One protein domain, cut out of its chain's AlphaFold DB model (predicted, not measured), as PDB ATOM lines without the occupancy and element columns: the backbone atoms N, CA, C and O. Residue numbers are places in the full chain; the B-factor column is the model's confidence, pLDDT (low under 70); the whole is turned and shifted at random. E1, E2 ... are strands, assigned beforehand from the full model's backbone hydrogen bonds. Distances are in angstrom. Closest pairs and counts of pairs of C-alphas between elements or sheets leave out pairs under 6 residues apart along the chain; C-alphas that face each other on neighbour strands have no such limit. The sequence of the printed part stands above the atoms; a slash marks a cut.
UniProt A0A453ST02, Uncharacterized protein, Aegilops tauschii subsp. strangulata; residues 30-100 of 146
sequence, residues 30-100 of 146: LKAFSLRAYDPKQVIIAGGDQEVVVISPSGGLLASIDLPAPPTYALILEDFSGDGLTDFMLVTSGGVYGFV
ATOM      1  N   LEU A  30     175.022 144.414 195.349       96.50
ATOM      2  CA  LEU A  30     175.055 145.868 195.469       96.50
ATOM      3  C   LEU A  30     175.656 146.423 194.182       96.50
ATOM      4  O   LEU A  30     176.842 146.223 193.914       96.50
ATOM      5  N   LYS A  31     174.835 147.070 193.354       96.19
ATOM      6  CA  LYS A  31     175.255 147.503 192.016       96.19
ATOM      7  C   LYS A  31     174.580 148.810 191.617       96.19
ATOM      8  O   LYS A  31     173.402 149.013 191.884       96.19
ATOM      9  N   ALA A  32     175.329 149.686 190.952       95.69
ATOM     10  CA  ALA A  32     174.764 150.846 190.276       95.69
ATOM     11  C   ALA A  32     174.283 150.462 188.867       95.69
ATOM     12  O   ALA A  32     174.972 149.726 188.155       95.69
ATOM     13  N   PHE A  33     173.110 150.946 188.464       94.62
ATOM     14  CA  PHE A  33     172.507 150.661 187.160       94.62
ATOM     15  C   PHE A  33     171.603 151.811 186.700       94.62
ATOM     16  O   PHE A  33     171.172 152.625 187.512       94.62
ATOM     17  N   SER A  34     171.305 151.888 185.405       95.00
ATOM     18  CA  SER A  34     170.346 152.862 184.869       95.00
ATOM     19  C   SER A  34     168.945 152.253 184.839       95.00
ATOM     20  O   SER A  34     168.790 151.122 184.395       95.00
ATOM     21  N   LEU A  35     167.909 152.994 185.250       92.75
ATOM     22  CA  LEU A  35     166.507 152.526 185.185       92.75
ATOM     23  C   LEU A  35     165.964 152.427 183.751       92.75
ATOM     24  O   LEU A  35     164.896 151.857 183.525       92.75
ATOM     25  N   ARG A  36     166.647 153.072 182.802       92.12
ATOM     26  CA  ARG A  36     166.304 153.105 181.382       92.12
ATOM     27  C   ARG A  36     167.554 152.892 180.549       92.12
ATOM     28  O   ARG A  36     168.625 153.395 180.907       92.12
ATOM     29  N   ALA A  37     167.388 152.232 179.411       84.25
ATOM     30  CA  ALA A  37     168.434 152.112 178.415       84.25
ATOM     31  C   ALA A  37     168.956 153.506 178.026       84.25
ATOM     32  O   ALA A  37     168.179 154.429 177.766       84.25
ATOM     33  N   TYR A  38     170.283 153.656 178.005       79.31
ATOM     34  CA  TYR A  38     170.989 154.890 177.640       79.31
ATOM     35  C   TYR A  38     170.734 156.115 178.544       79.31
ATOM     36  O   TYR A  38     171.154 157.218 178.195       79.31
ATOM     37  N   ASP A  39     170.094 155.956 179.709       87.81
ATOM     38  CA  ASP A  39     169.990 157.044 180.690       87.81
ATOM     39  C   ASP A  39     171.314 157.180 181.463       87.81
ATOM     40  O   ASP A  39     171.763 156.207 182.081       87.81
ATOM     41  N   PRO A  40     171.962 158.362 181.463       87.19
ATOM     42  CA  PRO A  40     173.175 158.590 182.245       87.19
ATOM     43  C   PRO A  40     172.921 158.581 183.758       87.19
ATOM     44  O   PRO A  40     173.869 158.472 184.536       87.19
ATOM     45  N   LYS A  41     171.666 158.720 184.203       91.38
ATOM     46  CA  LYS A  41     171.321 158.660 185.623       91.38
ATOM     47  C   LYS A  41     171.328 157.219 186.106       91.38
ATOM     48  O   LYS A  41     170.454 156.423 185.767       91.38
ATOM     49  N   GLN A  42     172.289 156.926 186.969       94.56
ATOM     50  CA  GLN A  42     172.340 155.666 187.686       94.56
ATOM     51  C   GLN A  42     171.570 155.760 189.000       94.56
ATOM     52  O   GLN A  42     171.461 156.822 189.607       94.56
ATOM     53  N   VAL A  43     171.051 154.629 189.439       95.75
ATOM     54  CA  VAL A  43     170.516 154.369 190.772       95.75
ATOM     55  C   VAL A  43     171.239 153.144 191.330       95.75
ATOM     56  O   VAL A  43     171.973 152.467 190.612       95.75
ATOM     57  N   ILE A  44     171.059 152.862 192.611       96.69
ATOM     58  CA  ILE A  44     171.684 151.723 193.281       96.69
ATOM     59  C   ILE A  44     170.614 150.663 193.502       96.69
ATOM     60  O   ILE A  44     169.534 150.986 193.981       96.69
ATOM     61  N   ILE A  45     170.916 149.407 193.192       97.19
ATOM     62  CA  ILE A  45     170.141 148.262 193.663       97.19
ATOM     63  C   ILE A  45     170.920 147.547 194.761       97.19
ATOM     64  O   ILE A  45     172.126 147.321 194.619       97.19
ATOM     65  N   ALA A  46     170.233 147.203 195.845       97.12
ATOM     66  CA  ALA A  46     170.744 146.353 196.906       97.12
ATOM     67  C   ALA A  46     169.800 145.158 197.079       97.12
ATOM     68  O   ALA A  46     168.628 145.345 197.385       97.12
ATOM     69  N   GLY A  47     170.295 143.946 196.842       96.62
ATOM     70  CA  GLY A  47     169.562 142.695 197.019       96.62
ATOM     71  C   GLY A  47     170.105 141.907 198.201       96.62
ATOM     72  O   GLY A  47     171.289 141.560 198.208       96.62
ATOM     73  N   GLY A  48     169.234 141.653 199.176       95.12
ATOM     74  CA  GLY A  48     169.481 140.828 200.353       95.12
ATOM     75  C   GLY A  48     168.861 139.435 200.237       95.12
ATOM     76  O   GLY A  48     168.649 138.923 199.141       95.12
ATOM     77  N   ASP A  49     168.578 138.814 201.381       93.94
ATOM     78  CA  ASP A  49     167.985 137.478 201.479       93.94
ATOM     79  C   ASP A  49     166.462 137.463 201.253       93.94
ATOM     80  O   ASP A  49     165.938 136.501 200.693       93.94
ATOM     81  N   GLN A  50     165.769 138.525 201.660       94.62
ATOM     82  CA  GLN A  50     164.307 138.639 201.617       94.62
ATOM     83  C   GLN A  50     163.817 139.825 200.792       94.62
ATOM     84  O   GLN A  50     162.665 139.829 200.374       94.62
ATOM     85  N   GLU A  51     164.660 140.826 200.546       96.44
ATOM     86  CA  GLU A  51     164.246 142.076 199.911       96.44
ATOM     87  C   GLU A  51     165.292 142.567 198.910       96.44
ATOM     88  O   GLU A  51     166.505 142.465 199.128       96.44
ATOM     89  N   VAL A  52     164.809 143.165 197.825       97.19
ATOM     90  CA  VAL A  52     165.586 144.008 196.922       97.19
ATOM     91  C   VAL A  52     165.084 145.437 197.023       97.19
ATOM     92  O   VAL A  52     163.896 145.705 196.863       97.19
ATOM     93  N   VAL A  53     165.999 146.374 197.230       97.06
ATOM     94  CA  VAL A  53     165.696 147.803 197.269       97.06
ATOM     95  C   VAL A  53     166.416 148.550 196.165       97.06
ATOM     96  O   VAL A  53     167.564 148.258 195.827       97.06
ATOM     97  N   VAL A  54     165.742 149.561 195.628       96.50
ATOM     98  CA  VAL A  54     166.316 150.518 194.684       96.50
ATOM     99  C   VAL A  54     166.442 151.861 195.387       96.50
ATOM    100  O   VAL A  54     165.481 152.359 195.970       96.50
ATOM    101  N   ILE A  55     167.629 152.453 195.336       96.00
ATOM    102  CA  ILE A  55     168.010 153.651 196.079       96.00
ATOM    103  C   ILE A  55     168.490 154.712 195.085       96.00
ATOM    104  O   ILE A  55     169.275 154.436 194.177       96.00
ATOM    105  N   SER A  56     168.026 155.947 195.249       94.31
ATOM    106  CA  SER A  56     168.492 157.079 194.455       94.31
ATOM    107  C   SER A  56     169.949 157.429 194.790       94.31
ATOM    108  O   SER A  56     170.409 157.182 195.905       94.31
ATOM    109  N   PRO A  57     170.679 158.117 193.895       91.75
ATOM    110  CA  PRO A  57     172.013 158.642 194.205       91.75
ATOM    111  C   PRO A  57     172.060 159.566 195.424       91.75
ATOM    112  O   PRO A  57     173.105 159.725 196.043       91.75
ATOM    113  N   SER A  58     170.928 160.189 195.768       90.69
ATOM    114  CA  SER A  58     170.788 161.049 196.943       90.69
ATOM    115  C   SER A  58     170.472 160.276 198.232       90.69
ATOM    116  O   SER A  58     170.238 160.907 199.259       90.69
ATOM    117  N   GLY A  59     170.426 158.939 198.189       90.75
ATOM    118  CA  GLY A  59     170.155 158.082 199.346       90.75
ATOM    119  C   GLY A  59     168.674 157.903 199.691       90.75
ATOM    120  O   GLY A  59     168.360 157.487 200.801       90.75
ATOM    121  N   GLY A  60     167.755 158.228 198.777       92.81
ATOM    122  CA  GLY A  60     166.315 158.028 198.967       92.81
ATOM    123  C   GLY A  60     165.857 156.657 198.472       92.81
ATOM    124  O   GLY A  60     166.313 156.200 197.428       92.81
ATOM    125  N   LEU A  61     164.935 156.011 199.186       94.56
ATOM    126  CA  LEU A  61     164.318 154.761 198.732       94.56
ATOM    127  C   LEU A  61     163.378 155.040 197.547       94.56
ATOM    128  O   LEU A  61     162.472 155.864 197.655       94.56
ATOM    129  N   LEU A  62     163.605 154.363 196.421       93.69
ATOM    130  CA  LEU A  62     162.788 154.463 195.208       93.69
ATOM    131  C   LEU A  62     161.801 153.302 195.084       93.69
ATOM    132  O   LEU A  62     160.663 153.516 194.675       93.69
ATOM    133  N   ALA A  63     162.238 152.090 195.423       93.75
ATOM    134  CA  ALA A  63     161.411 150.892 195.388       93.75
ATOM    135  C   ALA A  63     161.914 149.850 196.393       93.75
ATOM    136  O   ALA A  63     163.097 149.835 196.737       93.75
ATOM    137  N   SER A  64     161.003 148.983 196.818       95.62
ATOM    138  CA  SER A  64     161.230 147.825 197.679       95.62
ATOM    139  C   SER A  64     160.432 146.661 197.088       95.62
ATOM    140  O   SER A  64     159.282 146.845 196.678       95.62
ATOM    141  N   ILE A  65     161.086 145.512 196.939       95.81
ATOM    142  CA  ILE A  65     160.543 144.311 196.314       95.81
ATOM    143  C   ILE A  65     160.861 143.118 197.212       95.81
ATOM    144  O   ILE A  65     162.032 142.792 197.410       95.81
ATOM    145  N   ASP A  66     159.824 142.440 197.697       96.44
ATOM    146  CA  ASP A  66     159.971 141.198 198.455       96.44
ATOM    147  C   ASP A  66     160.396 140.048 197.533       96.44
ATOM    148  O   ASP A  66     159.837 139.841 196.449       96.44
ATOM    149  N   LEU A  67     161.388 139.276 197.973       95.06
ATOM    150  CA  LEU A  67     161.897 138.125 197.245       95.06
ATOM    151  C   LEU A  67     161.172 136.839 197.660       95.06
ATOM    152  O   LEU A  67     161.000 136.576 198.850       95.06
ATOM    153  N   PRO A  68     160.811 135.970 196.698       94.94
ATOM    154  CA  PRO A  68     160.174 134.688 196.997       94.94
ATOM    155  C   PRO A  68     161.131 133.682 197.656       94.94
ATOM    156  O   PRO A  68     160.677 132.748 198.315       94.94
ATOM    157  N   ALA A  69     162.442 133.834 197.447       94.06
ATOM    158  CA  ALA A  69     163.489 133.045 198.088       94.06
ATOM    159  C   ALA A  69     164.850 133.764 197.978       94.06
ATOM    160  O   ALA A  69     165.012 134.606 197.088       94.06
ATOM    161  N   PRO A  70     165.845 133.405 198.812       94.44
ATOM    162  CA  PRO A  70     167.145 134.064 198.790       94.44
ATOM    163  C   PRO A  70     167.911 133.869 197.470       94.44
ATOM    164  O   PRO A  70     167.872 132.774 196.887       94.44
ATOM    165  N   PRO A  71     168.640 134.898 196.999       95.38
ATOM    166  CA  PRO A  71     169.454 134.814 195.795       95.38
ATOM    167  C   PRO A  71     170.622 133.846 195.982       95.38
ATOM    168  O   PRO A  71     171.405 133.952 196.922       95.38
ATOM    169  N   THR A  72     170.777 132.937 195.023       94.94
ATOM    170  CA  THR A  72     171.946 132.045 194.896       94.94
ATOM    171  C   THR A  72     172.989 132.583 193.918       94.94
ATOM    172  O   THR A  72     174.090 132.051 193.838       94.94
ATOM    173  N   TYR A  73     172.653 133.650 193.189       95.50
ATOM    174  CA  TYR A  73     173.523 134.394 192.283       95.50
ATOM    175  C   TYR A  73     173.229 135.884 192.425       95.50
ATOM    176  O   TYR A  73     172.132 136.267 192.837       95.50
ATOM    177  N   ALA A  74     174.191 136.722 192.039       96.06
ATOM    178  CA  ALA A  74     173.952 138.154 191.948       96.06
ATOM    179  C   ALA A  74     172.795 138.453 190.977       96.06
ATOM    180  O   ALA A  74     172.645 137.774 189.958       96.06
ATOM    181  N   LEU A  75     171.998 139.481 191.282       97.00
ATOM    182  CA  LEU A  75     170.883 139.906 190.442       97.00
ATOM    183  C   LEU A  75     171.392 140.273 189.049       97.00
ATOM    184  O   LEU A  75     172.366 141.018 188.891       97.00
ATOM    185  N   ILE A  76     170.696 139.766 188.040       96.69
ATOM    186  CA  ILE A  76     170.988 140.063 186.641       96.69
ATOM    187  C   ILE A  76     170.088 141.225 186.241       96.69
ATOM    188  O   ILE A  76     168.875 141.116 186.382       96.69
ATOM    189  N   LEU A  77     170.683 142.329 185.788       95.69
ATOM    190  CA  LEU A  77     169.994 143.580 185.460       95.69
ATOM    191  C   LEU A  77     170.121 143.834 183.963       95.69
ATOM    192  O   LEU A  77     171.216 144.179 183.522       95.69
ATOM    193  N   GLU A  78     169.040 143.659 183.213       94.38
ATOM    194  CA  GLU A  78     168.985 143.853 181.758       94.38
ATOM    195  C   GLU A  78     167.546 144.158 181.319       94.38
ATOM    196  O   GLU A  78     166.603 143.920 182.067       94.38
ATOM    197  N   ASP A  79     167.369 144.672 180.103       94.50
ATOM    198  CA  ASP A  79     166.049 144.844 179.483       94.50
ATOM    199  C   ASP A  79     165.578 143.510 178.881       94.50
ATOM    200  O   ASP A  79     165.874 143.175 177.731       94.50
ATOM    201  N   PHE A  80     164.893 142.706 179.694       94.50
ATOM    202  CA  PHE A  80     164.388 141.400 179.270       94.50
ATOM    203  C   PHE A  80     163.049 141.503 178.538       94.50
ATOM    204  O   PHE A  80     162.732 140.638 177.719       94.50
ATOM    205  N   SER A  81     162.256 142.531 178.838       93.56
ATOM    206  CA  SER A  81     160.954 142.772 178.216       93.56
ATOM    207  C   SER A  81     161.040 143.497 176.865       93.56
ATOM    208  O   SER A  81     160.111 143.397 176.059       93.56
ATOM    209  N   GLY A  82     162.155 144.172 176.582       93.75
ATOM    210  CA  GLY A  82     162.394 144.950 175.368       93.75
ATOM    211  C   GLY A  82     161.700 146.315 175.360       93.75
ATOM    212  O   GLY A  82     161.472 146.872 174.283       93.75
ATOM    213  N   ASP A  83     161.304 146.842 176.522       92.31
ATOM    214  CA  ASP A  83     160.565 148.106 176.644       92.31
ATOM    215  C   ASP A  83     161.473 149.329 176.911       92.31
ATOM    216  O   ASP A  83     161.004 150.473 177.025       92.31
ATOM    217  N   GLY A  84     162.790 149.102 176.959       93.06
ATOM    218  CA  GLY A  84     163.811 150.103 177.237       93.06
ATOM    219  C   GLY A  84     163.963 150.437 178.721       93.06
ATOM    220  O   GLY A  84     164.636 151.425 179.047       93.06
ATOM    221  N   LEU A  85     163.331 149.683 179.623       94.19
ATOM    222  CA  LEU A  85     163.525 149.749 181.066       94.19
ATOM    223  C   LEU A  85     164.407 148.591 181.531       94.19
ATOM    224  O   LEU A  85     164.440 147.527 180.927       94.19
ATOM    225  N   THR A  86     165.157 148.815 182.607       94.94
ATOM    226  CA  THR A  86     165.981 147.742 183.166       94.94
ATOM    227  C   THR A  86     165.132 146.877 184.081       94.94
ATOM    228  O   THR A  86     164.680 147.331 185.133       94.94
ATOM    229  N   ASP A  87     164.959 145.628 183.679       95.19
ATOM    230  CA  ASP A  87     164.333 144.574 184.458       95.19
ATOM    231  C   ASP A  87     165.388 143.875 185.326       95.19
ATOM    232  O   ASP A  87     166.595 144.139 185.228       95.19
ATOM    233  N   PHE A  88     164.955 142.954 186.188       95.75
ATOM    234  CA  PHE A  88     165.901 142.083 186.875       95.75
ATOM    235  C   PHE A  88     165.443 140.638 186.989       95.75
ATOM    236  O   PHE A  88     164.255 140.332 187.072       95.75
ATOM    237  N   MET A  89     166.417 139.733 187.026       96.81
ATOM    238  CA  MET A  89     166.198 138.318 187.304       96.81
ATOM    239  C   MET A  89     166.839 137.912 188.622       96.81
ATOM    240  O   MET A  89     167.976 138.278 188.936       96.81
ATOM    241  N   LEU A  90     166.096 137.098 189.360       97.31
ATOM    242  CA  LEU A  90     166.504 136.455 190.592       97.31
ATOM    243  C   LEU A  90     166.670 134.958 190.333       97.31
ATOM    244  O   LEU A  90     165.721 134.288 189.926       97.31
ATOM    245  N   VAL A  91     167.852 134.427 190.629       96.50
ATOM    246  CA  VAL A  91     168.119 132.985 190.580       96.50
ATOM    247  C   VAL A  91     168.183 132.449 192.005       96.50
ATOM    248  O   VAL A  91     169.016 132.884 192.803       96.50
ATOM    249  N   THR A  92     167.325 131.486 192.326       94.69
ATOM    250  CA  THR A  92     167.253 130.834 193.639       94.69
ATOM    251  C   THR A  92     167.437 129.327 193.486       94.69
ATOM    252  O   THR A  92     167.418 128.788 192.380       94.69
ATOM    253  N   SER A  93     167.569 128.612 194.603       92.06
ATOM    254  CA  SER A  93     167.621 127.144 194.600       92.06
ATOM    255  C   SER A  93     166.322 126.488 194.112       92.06
ATOM    256  O   SER A  93     166.340 125.324 193.716       92.06
ATOM    257  N   GLY A  94     165.201 127.219 194.125       91.38
ATOM    258  CA  GLY A  94     163.891 126.734 193.683       91.38
ATOM    259  C   GLY A  94     163.509 127.122 192.253       91.38
ATOM    260  O   GLY A  94     162.532 126.590 191.733       91.38
ATOM    261  N   GLY A  95     164.236 128.044 191.611       94.38
ATOM    262  CA  GLY A  95     163.930 128.486 190.250       94.38
ATOM    263  C   GLY A  95     164.460 129.876 189.907       94.38
ATOM    264  O   GLY A  95     165.224 130.479 190.660       94.38
ATOM    265  N   VAL A  96     164.034 130.385 188.750       96.62
ATOM    266  CA  VAL A  96     164.374 131.725 188.255       96.62
ATOM    267  C   VAL A  96     163.109 132.572 188.188       96.62
ATOM    268  O   VAL A  96     162.110 132.149 187.607       96.62
ATOM    269  N   TYR A  97     163.163 133.769 188.763       96.88
ATOM    270  CA  TYR A  97     162.058 134.723 188.801       96.88
ATOM    271  C   TYR A  97     162.453 135.984 188.037       96.88
ATOM    272  O   TYR A  97     163.518 136.549 188.283       96.88
ATOM    273  N   GLY A  98     161.602 136.420 187.108       96.25
ATOM    274  CA  GLY A  98     161.770 137.672 186.374       96.25
ATOM    275  C   GLY A  98     160.888 138.769 186.958       96.25
ATOM    276  O   GLY A  98     159.701 138.550 187.198       96.25
ATOM    277  N   PHE A  99     161.464 139.948 187.157       95.50
ATOM    278  CA  PHE A  99     160.786 141.136 187.653       95.50
ATOM    279  C   PHE A  99     160.886 142.232 186.602       95.50
ATOM    280  O   PHE A  99     161.984 142.663 186.255       95.50
ATOM    281  N   VAL A 100     159.728 142.671 186.112       94.69
ATOM    282  CA  VAL A 100     159.636 143.690 185.064       94.69
ATOM    283  C   VAL A 100     159.372 145.053 185.687       94.69
ATOM    284  O   VAL A 100     158.445 145.212 186.493       94.69
TER     285      VAL A 100
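This is residues 30 to 100 of the 146 residues of an uncharacterized protein of Aegilops tauschii subsp. strangulata (UniProt A0A453ST02). Two small antiparallel sheets, one of four strands, E1 to E4, and one of three, E5 to E7, are set partly face to face; they come nearest at their edge strands E1 and E5, while E4 and E7 at the other edges stand apart. The pairing of the sheets is loose, and the four-stranded one is twisted. The printed part has 71 residues with seven named strands in chain order E1 to E7 and no named helix; the class is all strand. Each sheet is a meander, each strand the antiparallel neighbour of the one before, in the orders E1 - E2 - E3 - E4 and E5 - E6 - E7. The whole is compact, with a radius of gyration of the C-alphas of 11.9 A, and flat, spanning 35 by 28 by 15 A.

Begin at E1, residues 30 to 34, and go on to E2, residues 42 to 47: they form a hairpin at 144 degrees, and you will find N 33 and O 43 2.9 A apart, within hydrogen-bond range. E3, residues 51 to 55, forms a hairpin with E2 at 162 degrees, with N 46 and O 53 at 2.9 A. E4, residues 61 to 66, forms a hairpin with E3 at 166 degrees, with N 65 and O 52 at 2.8 A. Then look at E5, residues 76 to 78, which is apart from E4; its closest C-alpha pair with E1 is Phe 33 and Leu 77, 7.7 A. E6, residues 87 to 92, forms a hairpin with E5 at 159 degrees, with N 89 and O 76 at 2.9 A. E7, residues 95 to 99, forms a hairpin with E6 at 161 degrees, with N 90 and O 97 at 2.8 A. Among the pairs that are apart are E2 and E6, E3 and E6, and E4 and E7.

Find C-alpha 30 at (175.055, 145.868, 195.469), where E1 begins its 13.5 A. E2 runs 16.2 A, E3 12.8 A and E4 14.2 A, the last ending at C-alpha 66, (159.971, 141.198, 198.455). E5 is 6.5 A long and E6 16.8 A. E7 runs 13.3 A to C-alpha 99 at (160.786, 141.136, 187.653).

The C-alphas farthest apart are those of Ser 58 and Gly 94, at 35.2 A. The printed part has no cut, and no link is long: E2 to E3, E3 to E4 and E6 to E7 are tight, the others short. The mean pLDDT of the printed part is 94.3, and no printed residue is under 70.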